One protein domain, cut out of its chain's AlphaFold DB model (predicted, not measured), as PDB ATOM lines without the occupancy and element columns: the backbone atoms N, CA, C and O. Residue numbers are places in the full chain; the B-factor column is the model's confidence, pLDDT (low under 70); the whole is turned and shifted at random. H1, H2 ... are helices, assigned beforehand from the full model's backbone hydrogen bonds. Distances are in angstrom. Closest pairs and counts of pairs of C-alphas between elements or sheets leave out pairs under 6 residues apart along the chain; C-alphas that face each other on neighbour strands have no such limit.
ATOM      1  N   GLU A  86     164.405 150.996 209.706       90.81
ATOM      2  CA  GLU A  86     165.238 150.307 208.716       90.81
ATOM      3  C   GLU A  86     166.273 151.255 208.095       90.81
ATOM      4  O   GLU A  86     167.430 150.886 207.887       90.81
ATOM      5  N   ASP A  87     165.892 152.502 207.835       91.56
ATOM      6  CA  ASP A  87     166.810 153.523 207.345       91.56
ATOM      7  C   ASP A  87     167.827 153.894 208.424       91.56
ATOM      8  O   ASP A  87     169.022 154.008 208.145       91.56
ATOM      9  N   LEU A  88     167.392 154.008 209.681       89.88
ATOM     10  CA  LEU A  88     168.311 154.226 210.791       89.88
ATOM     11  C   LEU A  88     169.303 153.058 210.940       89.88
ATOM     12  O   LEU A  88     170.492 153.259 211.194       89.88
ATOM     13  N   GLU A  89     168.831 151.830 210.743       88.50
ATOM     14  CA  GLU A  89     169.651 150.623 210.759       88.50
ATOM     15  C   GLU A  89     170.744 150.654 209.673       88.50
ATOM     16  O   GLU A  89     171.919 150.394 209.979       88.50
ATOM     17  N   LYS A  90     170.381 151.011 208.436       88.44
ATOM     18  CA  LYS A  90     171.319 151.186 207.314       88.44
ATOM     19  C   LYS A  90     172.314 152.319 207.568       88.44
ATOM     20  O   LYS A  90     173.484 152.208 207.211       88.44
ATOM     21  N   TYR A  91     171.874 153.408 208.205       88.25
ATOM     22  CA  TYR A  91     172.753 154.526 208.554       88.25
ATOM     23  C   TYR A  91     173.884 154.060 209.481       88.25
ATOM     24  O   TYR A  91     175.051 154.401 209.264       88.25
ATOM     25  N   PHE A  92     173.563 153.231 210.482       86.25
ATOM     26  CA  PHE A  92     174.574 152.647 211.364       86.25
ATOM     27  C   PHE A  92     175.510 151.686 210.631       86.25
ATOM     28  O   PHE A  92     176.716 151.736 210.861       86.25
ATOM     29  N   GLU A  93     174.982 150.842 209.743       86.62
ATOM     30  CA  GLU A  93     175.779 149.954 208.882       86.62
ATOM     31  C   GLU A  93     176.819 150.735 208.077       86.62
ATOM     32  O   GLU A  93     178.019 150.495 208.215       86.62
ATOM     33  N   PHE A  94     176.366 151.733 207.317       85.62
ATOM     34  CA  PHE A  94     177.233 152.548 206.475       85.62
ATOM     35  C   PHE A  94     178.269 153.325 207.298       85.62
ATOM     36  O   PHE A  94     179.444 153.399 206.934       85.62
ATOM     37  N   SER A  95     177.862 153.863 208.451       85.25
ATOM     38  CA  SER A  95     178.768 154.563 209.367       85.25
ATOM     39  C   SER A  95     179.871 153.639 209.894       85.25
ATOM     40  O   SER A  95     181.039 154.021 209.904       85.25
ATOM     41  N   ILE A  96     179.525 152.409 210.288       84.50
ATOM     42  CA  ILE A  96     180.493 151.413 210.768       84.50
ATOM     43  C   ILE A  96     181.446 151.000 209.645       84.50
ATOM     44  O   ILE A  96     182.651 150.904 209.877       84.50
ATOM     45  N   GLU A  97     180.944 150.760 208.434       85.06
ATOM     46  CA  GLU A  97     181.788 150.409 207.288       85.06
ATOM     47  C   GLU A  97     182.783 151.514 206.935       85.06
ATOM     48  O   GLU A  97     183.955 151.227 206.683       85.06
ATOM     49  N   ASN A  98     182.358 152.777 206.970       83.19
ATOM     50  CA  ASN A  98     183.256 153.901 206.719       83.19
ATOM     51  C   ASN A  98     184.326 154.029 207.803       83.19
ATOM     52  O   ASN A  98     185.502 154.177 207.476       83.19
ATOM     53  N   LEU A  99     183.957 153.889 209.079       82.12
ATOM     54  CA  LEU A  99     184.932 153.900 210.173       82.12
ATOM     55  C   LEU A  99     185.928 152.735 210.067       82.12
ATOM     56  O   LEU A  99     187.117 152.927 210.311       82.12
ATOM     57  N   LYS A 100     185.481 151.541 209.646       84.31
ATOM     58  CA  LYS A 100     186.374 150.398 209.390       84.31
ATOM     59  C   LYS A 100     187.388 150.703 208.289       84.31
ATOM     60  O   LYS A 100     188.560 150.406 208.472       84.31
ATOM     61  N   LYS A 101     186.966 151.331 207.186       82.88
ATOM     62  CA  LYS A 101     187.881 151.751 206.107       82.88
ATOM     63  C   LYS A 101     188.914 152.765 206.601       82.88
ATOM     64  O   LYS A 101     190.073 152.675 206.223       82.88
ATOM     65  N   MET A 102     188.507 153.698 207.465       82.25
ATOM     66  CA  MET A 102     189.417 154.695 208.038       82.25
ATOM     67  C   MET A 102     190.459 154.076 208.974       82.25
ATOM     68  O   MET A 102     191.582 154.561 209.018       82.25
ATOM     69  N   LYS A 103     190.123 152.995 209.692       82.06
ATOM     70  CA  LYS A 103     191.052 152.321 210.613       82.06
ATOM     71  C   LYS A 103     192.309 151.776 209.922       82.06
ATOM     72  O   LYS A 103     193.356 151.694 210.554       82.06
ATOM     73  N   GLU A 104     192.207 151.419 208.645       82.81
ATOM     74  CA  GLU A 104     193.321 150.879 207.855       82.81
ATOM     75  C   GLU A 104     194.278 151.970 207.338       82.81
ATOM     76  O   GLU A 104     195.341 151.663 206.800       82.81
ATOM     77  N   ILE A 105     193.915 153.249 207.478       84.25
ATOM     78  CA  ILE A 105     194.721 154.368 206.992       84.25
ATOM     79  C   ILE A 105     195.682 154.807 208.115       84.25
ATOM     80  O   ILE A 105     195.236 155.150 209.215       84.25
ATOM     81  N   PRO A 106     197.006 154.819 207.876       84.44
ATOM     82  CA  PRO A 106     197.965 155.290 208.868       84.44
ATOM     83  C   PRO A 106     197.817 156.801 209.103       84.44
ATOM     84  O   PRO A 106     197.568 157.558 208.169       84.44
ATOM     85  N   ASN A 107     198.029 157.244 210.346       86.75
ATOM     86  CA  ASN A 107     197.994 158.659 210.753       86.75
ATOM     87  C   ASN A 107     196.656 159.382 210.481       86.75
ATOM     88  O   ASN A 107     196.648 160.560 210.130       86.75
ATOM     89  N   VAL A 108     195.518 158.700 210.651       84.38
ATOM     90  CA  VAL A 108     194.194 159.337 210.548       84.38
ATOM     91  C   VAL A 108     193.898 160.231 211.746       84.38
ATOM     92  O   VAL A 108     193.984 159.803 212.896       84.38
ATOM     93  N   GLU A 109     193.434 161.444 211.454       84.81
ATOM     94  CA  GLU A 109     192.819 162.350 212.419       84.81
ATOM     95  C   GLU A 109     191.300 162.410 212.191       84.81
ATOM     96  O   GLU A 109     190.825 162.543 211.062       84.81
ATOM     97  N   PHE A 110     190.521 162.316 213.272       81.38
ATOM     98  CA  PHE A 110     189.068 162.475 213.235       81.38
ATOM     99  C   PHE A 110     188.668 163.762 213.959       81.38
ATOM    100  O   PHE A 110     188.640 163.812 215.190       81.38
ATOM    101  N   ILE A 111     188.333 164.801 213.192       85.19
ATOM    102  CA  ILE A 111     187.874 166.086 213.727       85.19
ATOM    103  C   ILE A 111     186.348 166.074 213.796       85.19
ATOM    104  O   ILE A 111     185.663 165.944 212.782       85.19
ATOM    105  N   TYR A 112     185.803 166.242 215.000       85.31
ATOM    106  CA  TYR A 112     184.364 166.322 215.219       85.31
ATOM    107  C   TYR A 112     183.958 167.735 215.643       85.31
ATOM    108  O   TYR A 112     184.327 168.196 216.720       85.31
ATOM    109  N   ALA A 113     183.166 168.406 214.808       87.81
ATOM    110  CA  ALA A 113     182.670 169.755 215.055       87.81
ATOM    111  C   ALA A 113     181.153 169.813 214.824       87.81
ATOM    112  O   ALA A 113     180.679 170.182 213.751       87.81
ATOM    113  N   ALA A 114     180.380 169.423 215.836       87.12
ATOM    114  CA  ALA A 114     178.923 169.502 215.808       87.12
ATOM    115  C   ALA A 114     178.372 170.003 217.149       87.12
ATOM    116  O   ALA A 114     179.063 169.993 218.164       87.12
ATOM    117  N   LYS A 115     177.110 170.446 217.141       86.94
ATOM    118  CA  LYS A 115     176.401 170.875 218.360       86.94
ATOM    119  C   LYS A 115     176.094 169.718 219.309       86.94
ATOM    120  O   LYS A 115     175.946 169.932 220.506       86.94
ATOM    121  N   ASP A 116     175.919 168.526 218.754       86.06
ATOM    122  CA  ASP A 116     175.614 167.310 219.501       86.06
ATOM    123  C   ASP A 116     176.910 166.627 219.947       86.06
ATOM    124  O   ASP A 116     177.963 166.884 219.372       86.06
ATOM    125  N   ILE A 117     176.856 165.743 220.942       86.38
ATOM    126  CA  ILE A 117     178.036 164.939 221.292       86.38
ATOM    127  C   ILE A 117     178.245 163.838 220.239       86.38
ATOM    128  O   ILE A 117     177.268 163.343 219.663       86.38
ATOM    129  N   PRO A 118     179.493 163.392 220.002       87.12
ATOM    130  CA  PRO A 118     179.745 162.323 219.049       87.12
ATOM    131  C   PRO A 118     178.909 161.075 219.330       87.12
ATOM    132  O   PRO A 118     178.812 160.601 220.465       87.12
ATOM    133  N   LEU A 119     178.330 160.517 218.265       84.19
ATOM    134  CA  LEU A 119     177.349 159.432 218.332       84.19
ATOM    135  C   LEU A 119     177.830 158.228 219.154       84.19
ATOM    136  O   LEU A 119     177.053 157.608 219.879       84.19
ATOM    137  N   PHE A 120     179.124 157.924 219.081       81.31
ATOM    138  CA  PHE A 120     179.733 156.807 219.790       81.31
ATOM    139  C   PHE A 120     179.680 156.922 221.320       81.31
ATOM    140  O   PHE A 120     179.707 155.894 221.992       81.31
ATOM    141  N   TYR A 121     179.545 158.124 221.893       85.19
ATOM    142  CA  TYR A 121     179.350 158.272 223.340       85.19
ATOM    143  C   TYR A 121     177.980 157.762 223.796       85.19
ATOM    144  O   TYR A 121     177.892 157.141 224.854       85.19
ATOM    145  N   PHE A 122     176.930 157.938 222.983       87.69
ATOM    146  CA  PHE A 122     175.604 157.391 223.287       87.69
ATOM    147  C   PHE A 122     175.590 155.859 223.252       87.69
ATOM    148  O   PHE A 122     174.819 155.237 223.974       87.69
ATOM    149  N   MET A 123     176.464 155.241 222.455       83.12
ATOM    150  CA  MET A 123     176.499 153.784 222.285       83.12
ATOM    151  C   MET A 123     177.173 153.033 223.440       83.12
ATOM    152  O   MET A 123     177.089 151.808 223.492       83.12
ATOM    153  N   LYS A 124     177.813 153.743 224.379       82.44
ATOM    154  CA  LYS A 124     178.488 153.145 225.546       82.44
ATOM    155  C   LYS A 124     177.527 152.667 226.641       82.44
ATOM    156  O   LYS A 124     177.939 151.916 227.516       82.44
ATOM    157  N   SER A 125     176.270 153.108 226.617       86.56
ATOM    158  CA  SER A 125     175.251 152.757 227.612       86.56
ATOM    159  C   SER A 125     173.951 152.376 226.917       86.56
ATOM    160  O   SER A 125     173.535 153.043 225.972       86.56
ATOM    161  N   GLU A 126     173.280 151.333 227.406       88.19
ATOM    162  CA  GLU A 126     171.985 150.904 226.861       88.19
ATOM    163  C   GLU A 126     170.916 151.990 227.000       88.19
ATOM    164  O   GLU A 126     170.161 152.235 226.058       88.19
ATOM    165  N   GLN A 127     170.894 152.704 228.129       90.94
ATOM    166  CA  GLN A 127     169.959 153.807 228.349       90.94
ATOM    167  C   GLN A 127     170.225 154.976 227.398       90.94
ATOM    168  O   GLN A 127     169.283 155.500 226.804       90.94
ATOM    169  N   LEU A 128     171.491 155.367 227.217       91.00
ATOM    170  CA  LEU A 128     171.850 156.468 226.314       91.00
ATOM    171  C   LEU A 128     171.597 156.104 224.847       91.00
ATOM    172  O   LEU A 128     171.094 156.935 224.090       91.00
ATOM    173  N   GLN A 129     171.870 154.858 224.459       90.56
ATOM    174  CA  GLN A 129     171.551 154.344 223.132       90.56
ATOM    175  C   GLN A 129     170.039 154.376 222.893       90.56
ATOM    176  O   GLN A 129     169.589 154.905 221.875       90.56
ATOM    177  N   LYS A 130     169.251 153.842 223.836       93.56
ATOM    178  CA  LYS A 130     167.787 153.844 223.756       93.56
ATOM    179  C   LYS A 130     167.255 155.267 223.626       93.56
ATOM    180  O   LYS A 130     166.446 155.525 222.740       93.56
ATOM    181  N   PHE A 131     167.746 156.186 224.456       94.00
ATOM    182  CA  PHE A 131     167.399 157.605 224.397       94.00
ATOM    183  C   PHE A 131     167.695 158.216 223.027       94.00
ATOM    184  O   PHE A 131     166.828 158.869 222.440       94.00
ATOM    185  N   LYS A 132     168.893 157.973 222.483       92.56
ATOM    186  CA  LYS A 132     169.308 158.564 221.212       92.56
ATOM    187  C   LYS A 132     168.462 158.072 220.044       92.56
ATOM    188  O   LYS A 132     167.958 158.886 219.274       92.56
ATOM    189  N   ILE A 133     168.270 156.757 219.953       92.75
ATOM    190  CA  ILE A 133     167.462 156.122 218.905       92.75
ATOM    191  C   ILE A 133     166.011 156.599 218.995       92.75
ATOM    192  O   ILE A 133     165.448 157.014 217.988       92.75
ATOM    193  N   TYR A 134     165.425 156.602 220.196       94.81
ATOM    194  CA  TYR A 134     164.060 157.085 220.411       94.81
ATOM    195  C   TYR A 134     163.886 158.535 219.949       94.81
ATOM    196  O   TYR A 134     162.951 158.848 219.215       94.81
ATOM    197  N   THR A 135     164.813 159.413 220.343       93.12
ATOM    198  CA  THR A 135     164.774 160.838 219.990       93.12
ATOM    199  C   THR A 135     164.869 161.039 218.481       93.12
ATOM    200  O   THR A 135     164.120 161.832 217.918       93.12
ATOM    201  N   TRP A 136     165.753 160.304 217.807       93.12
ATOM    202  CA  TRP A 136     165.874 160.367 216.353       93.12
ATOM    203  C   TRP A 136     164.620 159.875 215.638       93.12
ATOM    204  O   TRP A 136     164.137 160.571 214.755       93.12
ATOM    205  N   LEU A 137     164.029 158.754 216.056       93.56
ATOM    206  CA  LEU A 137     162.771 158.284 215.467       93.56
ATOM    207  C   LEU A 137     161.632 159.280 215.700       93.56
ATOM    208  O   LEU A 137     160.881 159.568 214.780       93.56
ATOM    209  N   LYS A 138     161.528 159.886 216.892       93.88
ATOM    210  CA  LYS A 138     160.536 160.948 217.142       93.88
ATOM    211  C   LYS A 138     160.726 162.174 216.248       93.88
ATOM    212  O   LYS A 138     159.737 162.835 215.950       93.88
ATOM    213  N   LEU A 139     161.961 162.498 215.864       92.50
ATOM    214  CA  LEU A 139     162.270 163.659 215.024       92.50
ATOM    215  C   LEU A 139     162.132 163.371 213.525       92.50
ATOM    216  O   LEU A 139     161.765 164.272 212.777       92.50
ATOM    217  N   MET A 140     162.467 162.157 213.091       91.94
ATOM    218  CA  MET A 140     162.692 161.835 211.678       91.94
ATOM    219  C   MET A 140     161.639 160.881 211.092       91.94
ATOM    220  O   MET A 140     161.365 160.941 209.898       91.94
ATOM    221  N   ASP A 141     161.007 160.041 211.918       93.75
ATOM    222  CA  ASP A 141     159.949 159.111 211.510       93.75
ATOM    223  C   ASP A 141     158.573 159.656 211.931       93.75
ATOM    224  O   ASP A 141     158.150 159.584 213.091       93.75
ATOM    225  N   ALA A 142     157.844 160.207 210.957       92.56
ATOM    226  CA  ALA A 142     156.519 160.788 211.172       92.56
ATOM    227  C   ALA A 142     155.485 159.762 211.677       92.56
ATOM    228  O   ALA A 142     154.587 160.117 212.452       92.56
ATOM    229  N   ASN A 143     155.612 158.489 211.287       92.75
ATOM    230  CA  ASN A 143     154.718 157.427 211.742       92.75
ATOM    231  C   ASN A 143     155.001 157.102 213.210       92.75
ATOM    232  O   ASN A 143     154.078 157.079 214.026       92.75
ATOM    233  N   PHE A 144     156.273 156.942 213.577       93.44
ATOM    234  CA  PHE A 144     156.685 156.714 214.963       93.44
ATOM    235  C   PHE A 144     156.314 157.886 215.887       93.44
ATOM    236  O   PHE A 144     155.870 157.698 217.029       93.44
ATOM    237  N   PHE A 145     156.440 159.122 215.398       92.50
ATOM    238  CA  PHE A 145     155.975 160.306 216.117       92.50
ATOM    239  C   PHE A 145     154.463 160.249 216.394       92.50
ATOM    240  O   PHE A 145     154.026 160.519 217.522       92.50
ATOM    241  N   SER A 146     153.679 159.852 215.388       94.00
ATOM    242  CA  SER A 146     152.212 159.787 215.441       94.00
ATOM    243  C   SER A 146     151.680 158.656 216.320       94.00
ATOM    244  O   SER A 146     150.636 158.821 216.942       94.00
ATOM    245  N   GLN A 147     152.415 157.549 216.451       92.44
ATOM    246  CA  GLN A 147     152.045 156.427 217.326       92.44
ATOM    247  C   GLN A 147     152.093 156.765 218.824       92.44
ATOM    248  O   GLN A 147     151.608 155.980 219.629       92.44
ATOM    249  N   ARG A 148     152.683 157.910 219.214       91.50
ATOM    250  CA  ARG A 148     152.750 158.378 220.616       91.50
ATOM    251  C   ARG A 148     153.312 157.345 221.608       91.50
ATOM    252  O   ARG A 148     153.017 157.423 222.786       91.50
ATOM    253  N   ILE A 149     154.192 156.452 221.145       93.31
ATOM    254  CA  ILE A 149     154.906 155.504 222.013       93.31
ATOM    255  C   ILE A 149     155.743 156.280 223.037       93.31
ATOM    256  O   ILE A 149     156.541 157.142 222.634       93.31
ATOM    257  N   ASP A 150     155.575 155.951 224.316       95.44
ATOM    258  CA  ASP A 150     156.339 156.513 225.427       95.44
ATOM    259  C   ASP A 150     157.760 155.944 225.478       95.44
ATOM    260  O   ASP A 150     158.056 154.846 224.991       95.44
ATOM    261  N   PHE A 151     158.683 156.718 226.048       95.75
ATOM    262  CA  PHE A 151     160.090 156.334 226.099       95.75
ATOM    263  C   PHE A 151     160.290 155.031 226.880       95.75
ATOM    264  O   PHE A 151     161.059 154.162 226.467       95.75
ATOM    265  N   GLU A 152     159.585 154.871 227.991       95.44
ATOM    266  CA  GLU A 152     159.644 153.714 228.877       95.44
ATOM    267  C   GLU A 152     159.277 152.432 228.120       95.44
ATOM    268  O   GLU A 152     160.001 151.436 228.213       95.44
ATOM    269  N   GLU A 153     158.239 152.497 227.286       94.94
ATOM    270  CA  GLU A 153     157.714 151.375 226.504       94.94
ATOM    271  C   GLU A 153     158.553 151.053 225.265       94.94
ATOM    272  O   GLU A 153     158.590 149.904 224.809       94.94
ATOM    273  N   PHE A 154     159.270 152.041 224.725       95.00
ATOM    274  CA  PHE A 154     160.091 151.851 223.539       95.00
ATOM    275  C   PHE A 154     161.188 150.798 223.759       95.00
ATOM    276  O   PHE A 154     161.979 150.855 224.706       95.00
ATOM    277  N   LYS A 155     161.291 149.846 222.829       92.56
ATOM    278  CA  LYS A 155     162.363 148.847 222.799       92.56
ATOM    279  C   LYS A 155     163.208 149.056 221.555       92.56
ATOM    280  O   LYS A 155     162.697 149.020 220.441       92.56
ATOM    281  N   VAL A 156     164.512 149.231 221.757       90.69
ATOM    282  CA  VAL A 156     165.468 149.275 220.645       90.69
ATOM    283  C   VAL A 156     165.421 147.929 219.909       90.69
ATOM    284  O   VAL A 156     165.522 146.896 220.577       90.69
ATOM    285  N   PRO A 157     165.296 147.906 218.572       87.88
ATOM    286  CA  PRO A 157     165.348 146.663 217.815       87.88
ATOM    287  C   PRO A 157     166.677 145.934 218.014       87.88
ATOM    288  O   PRO A 157     167.746 146.548 218.007       87.88
ATOM    289  N   GLU A 158     166.620 144.606 218.123       85.19
ATOM    290  CA  GLU A 158     167.806 143.771 218.361       85.19
ATOM    291  C   GLU A 158     168.898 143.965 217.303       85.19
ATOM    292  O   GLU A 158     170.080 144.033 217.637       85.19
ATOM    293  N   LYS A 159     168.512 144.167 216.039       82.25
ATOM    294  CA  LYS A 159     169.460 144.421 214.945       82.25
ATOM    295  C   LYS A 159     170.317 145.673 215.164       82.25
ATOM    296  O   LYS A 159     171.485 145.694 214.787       82.25
ATOM    297  N   ILE A 160     169.774 146.703 215.817       82.56
ATOM    298  CA  ILE A 160     170.527 147.919 216.158       82.56
ATOM    299  C   ILE A 160     171.344 147.708 217.439       82.56
ATOM    300  O   ILE A 160     172.485 148.164 217.524       82.56
ATOM    301  N   LYS A 161     170.823 146.959 218.421       80.94
ATOM    302  CA  LYS A 161     171.570 146.632 219.652       80.94
ATOM    303  C   LYS A 161     172.859 145.857 219.380       80.94
ATOM    304  O   LYS A 161     173.836 146.048 220.104       80.94
ATOM    305  N   GLN A 162     172.862 144.999 218.359       73.00
ATOM    306  CA  GLN A 162     174.024 144.203 217.945       73.00
ATOM    307  C   GLN A 162     175.122 145.042 217.278       73.00
ATOM    308  O   GLN A 162     176.278 144.636 217.263       73.00
ATOM    309  N   LYS A 163     174.793 146.242 216.783       71.62
ATOM    310  CA  LYS A 163     175.741 147.180 216.159       71.62
ATOM    311  C   LYS A 163     176.493 148.043 217.176       71.62
ATOM    312  O   LYS A 163     177.124 149.033 216.807       71.62
TER     313      LYS A 163
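AT A GLANCE: This is residues 86 to 163 of the 168 residues of an uncharacterized protein of Chryseobacterium sp. (strain P1-3) (UniProt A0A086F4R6). A long helix, H1, forms one side of a loose, elongated body, and the second long helix, H3, runs past it without touching, with the short helices H2 and H4 at corners by its two ends. A wide loop swings out beyond the end of H1 and comes back to H2, so that residues 103 to 109 and 111 to 118 stick out, and after H4 the last long link folds back toward H1, where H5 lies. The printed part has 78 residues with five named helices, H1 to H5 in chain order, and no named strand; its class is all helix. It is loose, with a radius of gyration of the C-alphas of 14.5 A, and spans 47 by 26 by 23 A.

HOW THE PARTS SIT: H1, residues 86 to 103, and H3, residues 126 to 140, are apart, but only just, with their closest C-alphas 8.3 A apart. H2, residues 119 to 122, is apart from H1. H2 and H3 only just touch, with 3 pairs of C-alphas within 8 A, and touch only at the corner by their link; H3 takes part with residues 128 to 132 alone, and the closest C-alphas, those of Phe 122 and Leu 128, are 4.9 A apart. H4, residues 142 to 146, and H3 touch only at the corner by their link, H3 with residues 137 to 139 alone; their closest C-alphas, those of Lys 138 and Phe 145, are 4.7 A apart. H5, residues 158 to 161, only just touches H1, with 3 pairs of C-alphas within 8 A; H1 takes part with residues 89 to 92 alone, and the closest C-alphas, those of Glu 89 and Ile 160, are 6.1 A apart. H3 and H5 are near each other, with 5 pairs of C-alphas within 10 A. In H1, H3 and H4 every O i to N i+4 pair is within hydrogen-bond range; H2 and H5 are too short for such a pair, and each has its one O i to N i+3 pair within range.

IN THESE COORDINATES: H1 has 18 residues and runs 26.0 A, from C-alpha 86 at (165.238, 150.307, 208.716) to C-alpha 103 at (191.052, 152.321, 210.613). H2 has 4 residues. H3 has 15 residues and is 20.9 A long. H4 has 5 residues, and H5 has 4, ending with C-alpha 161 at (171.570, 146.632, 219.652).

THE WHOLE: The two C-alphas farthest apart, those of Pro 106 and Arg 148, are 46.8 A apart. The links from H1 to H2, 15 residues, and from H4 to H5, 11 residues, are long; those from H2 to H3 and from H3 to H4 are tight. The printed part has no cut. Its mean pLDDT is 88.0, and no printed residue is under 70.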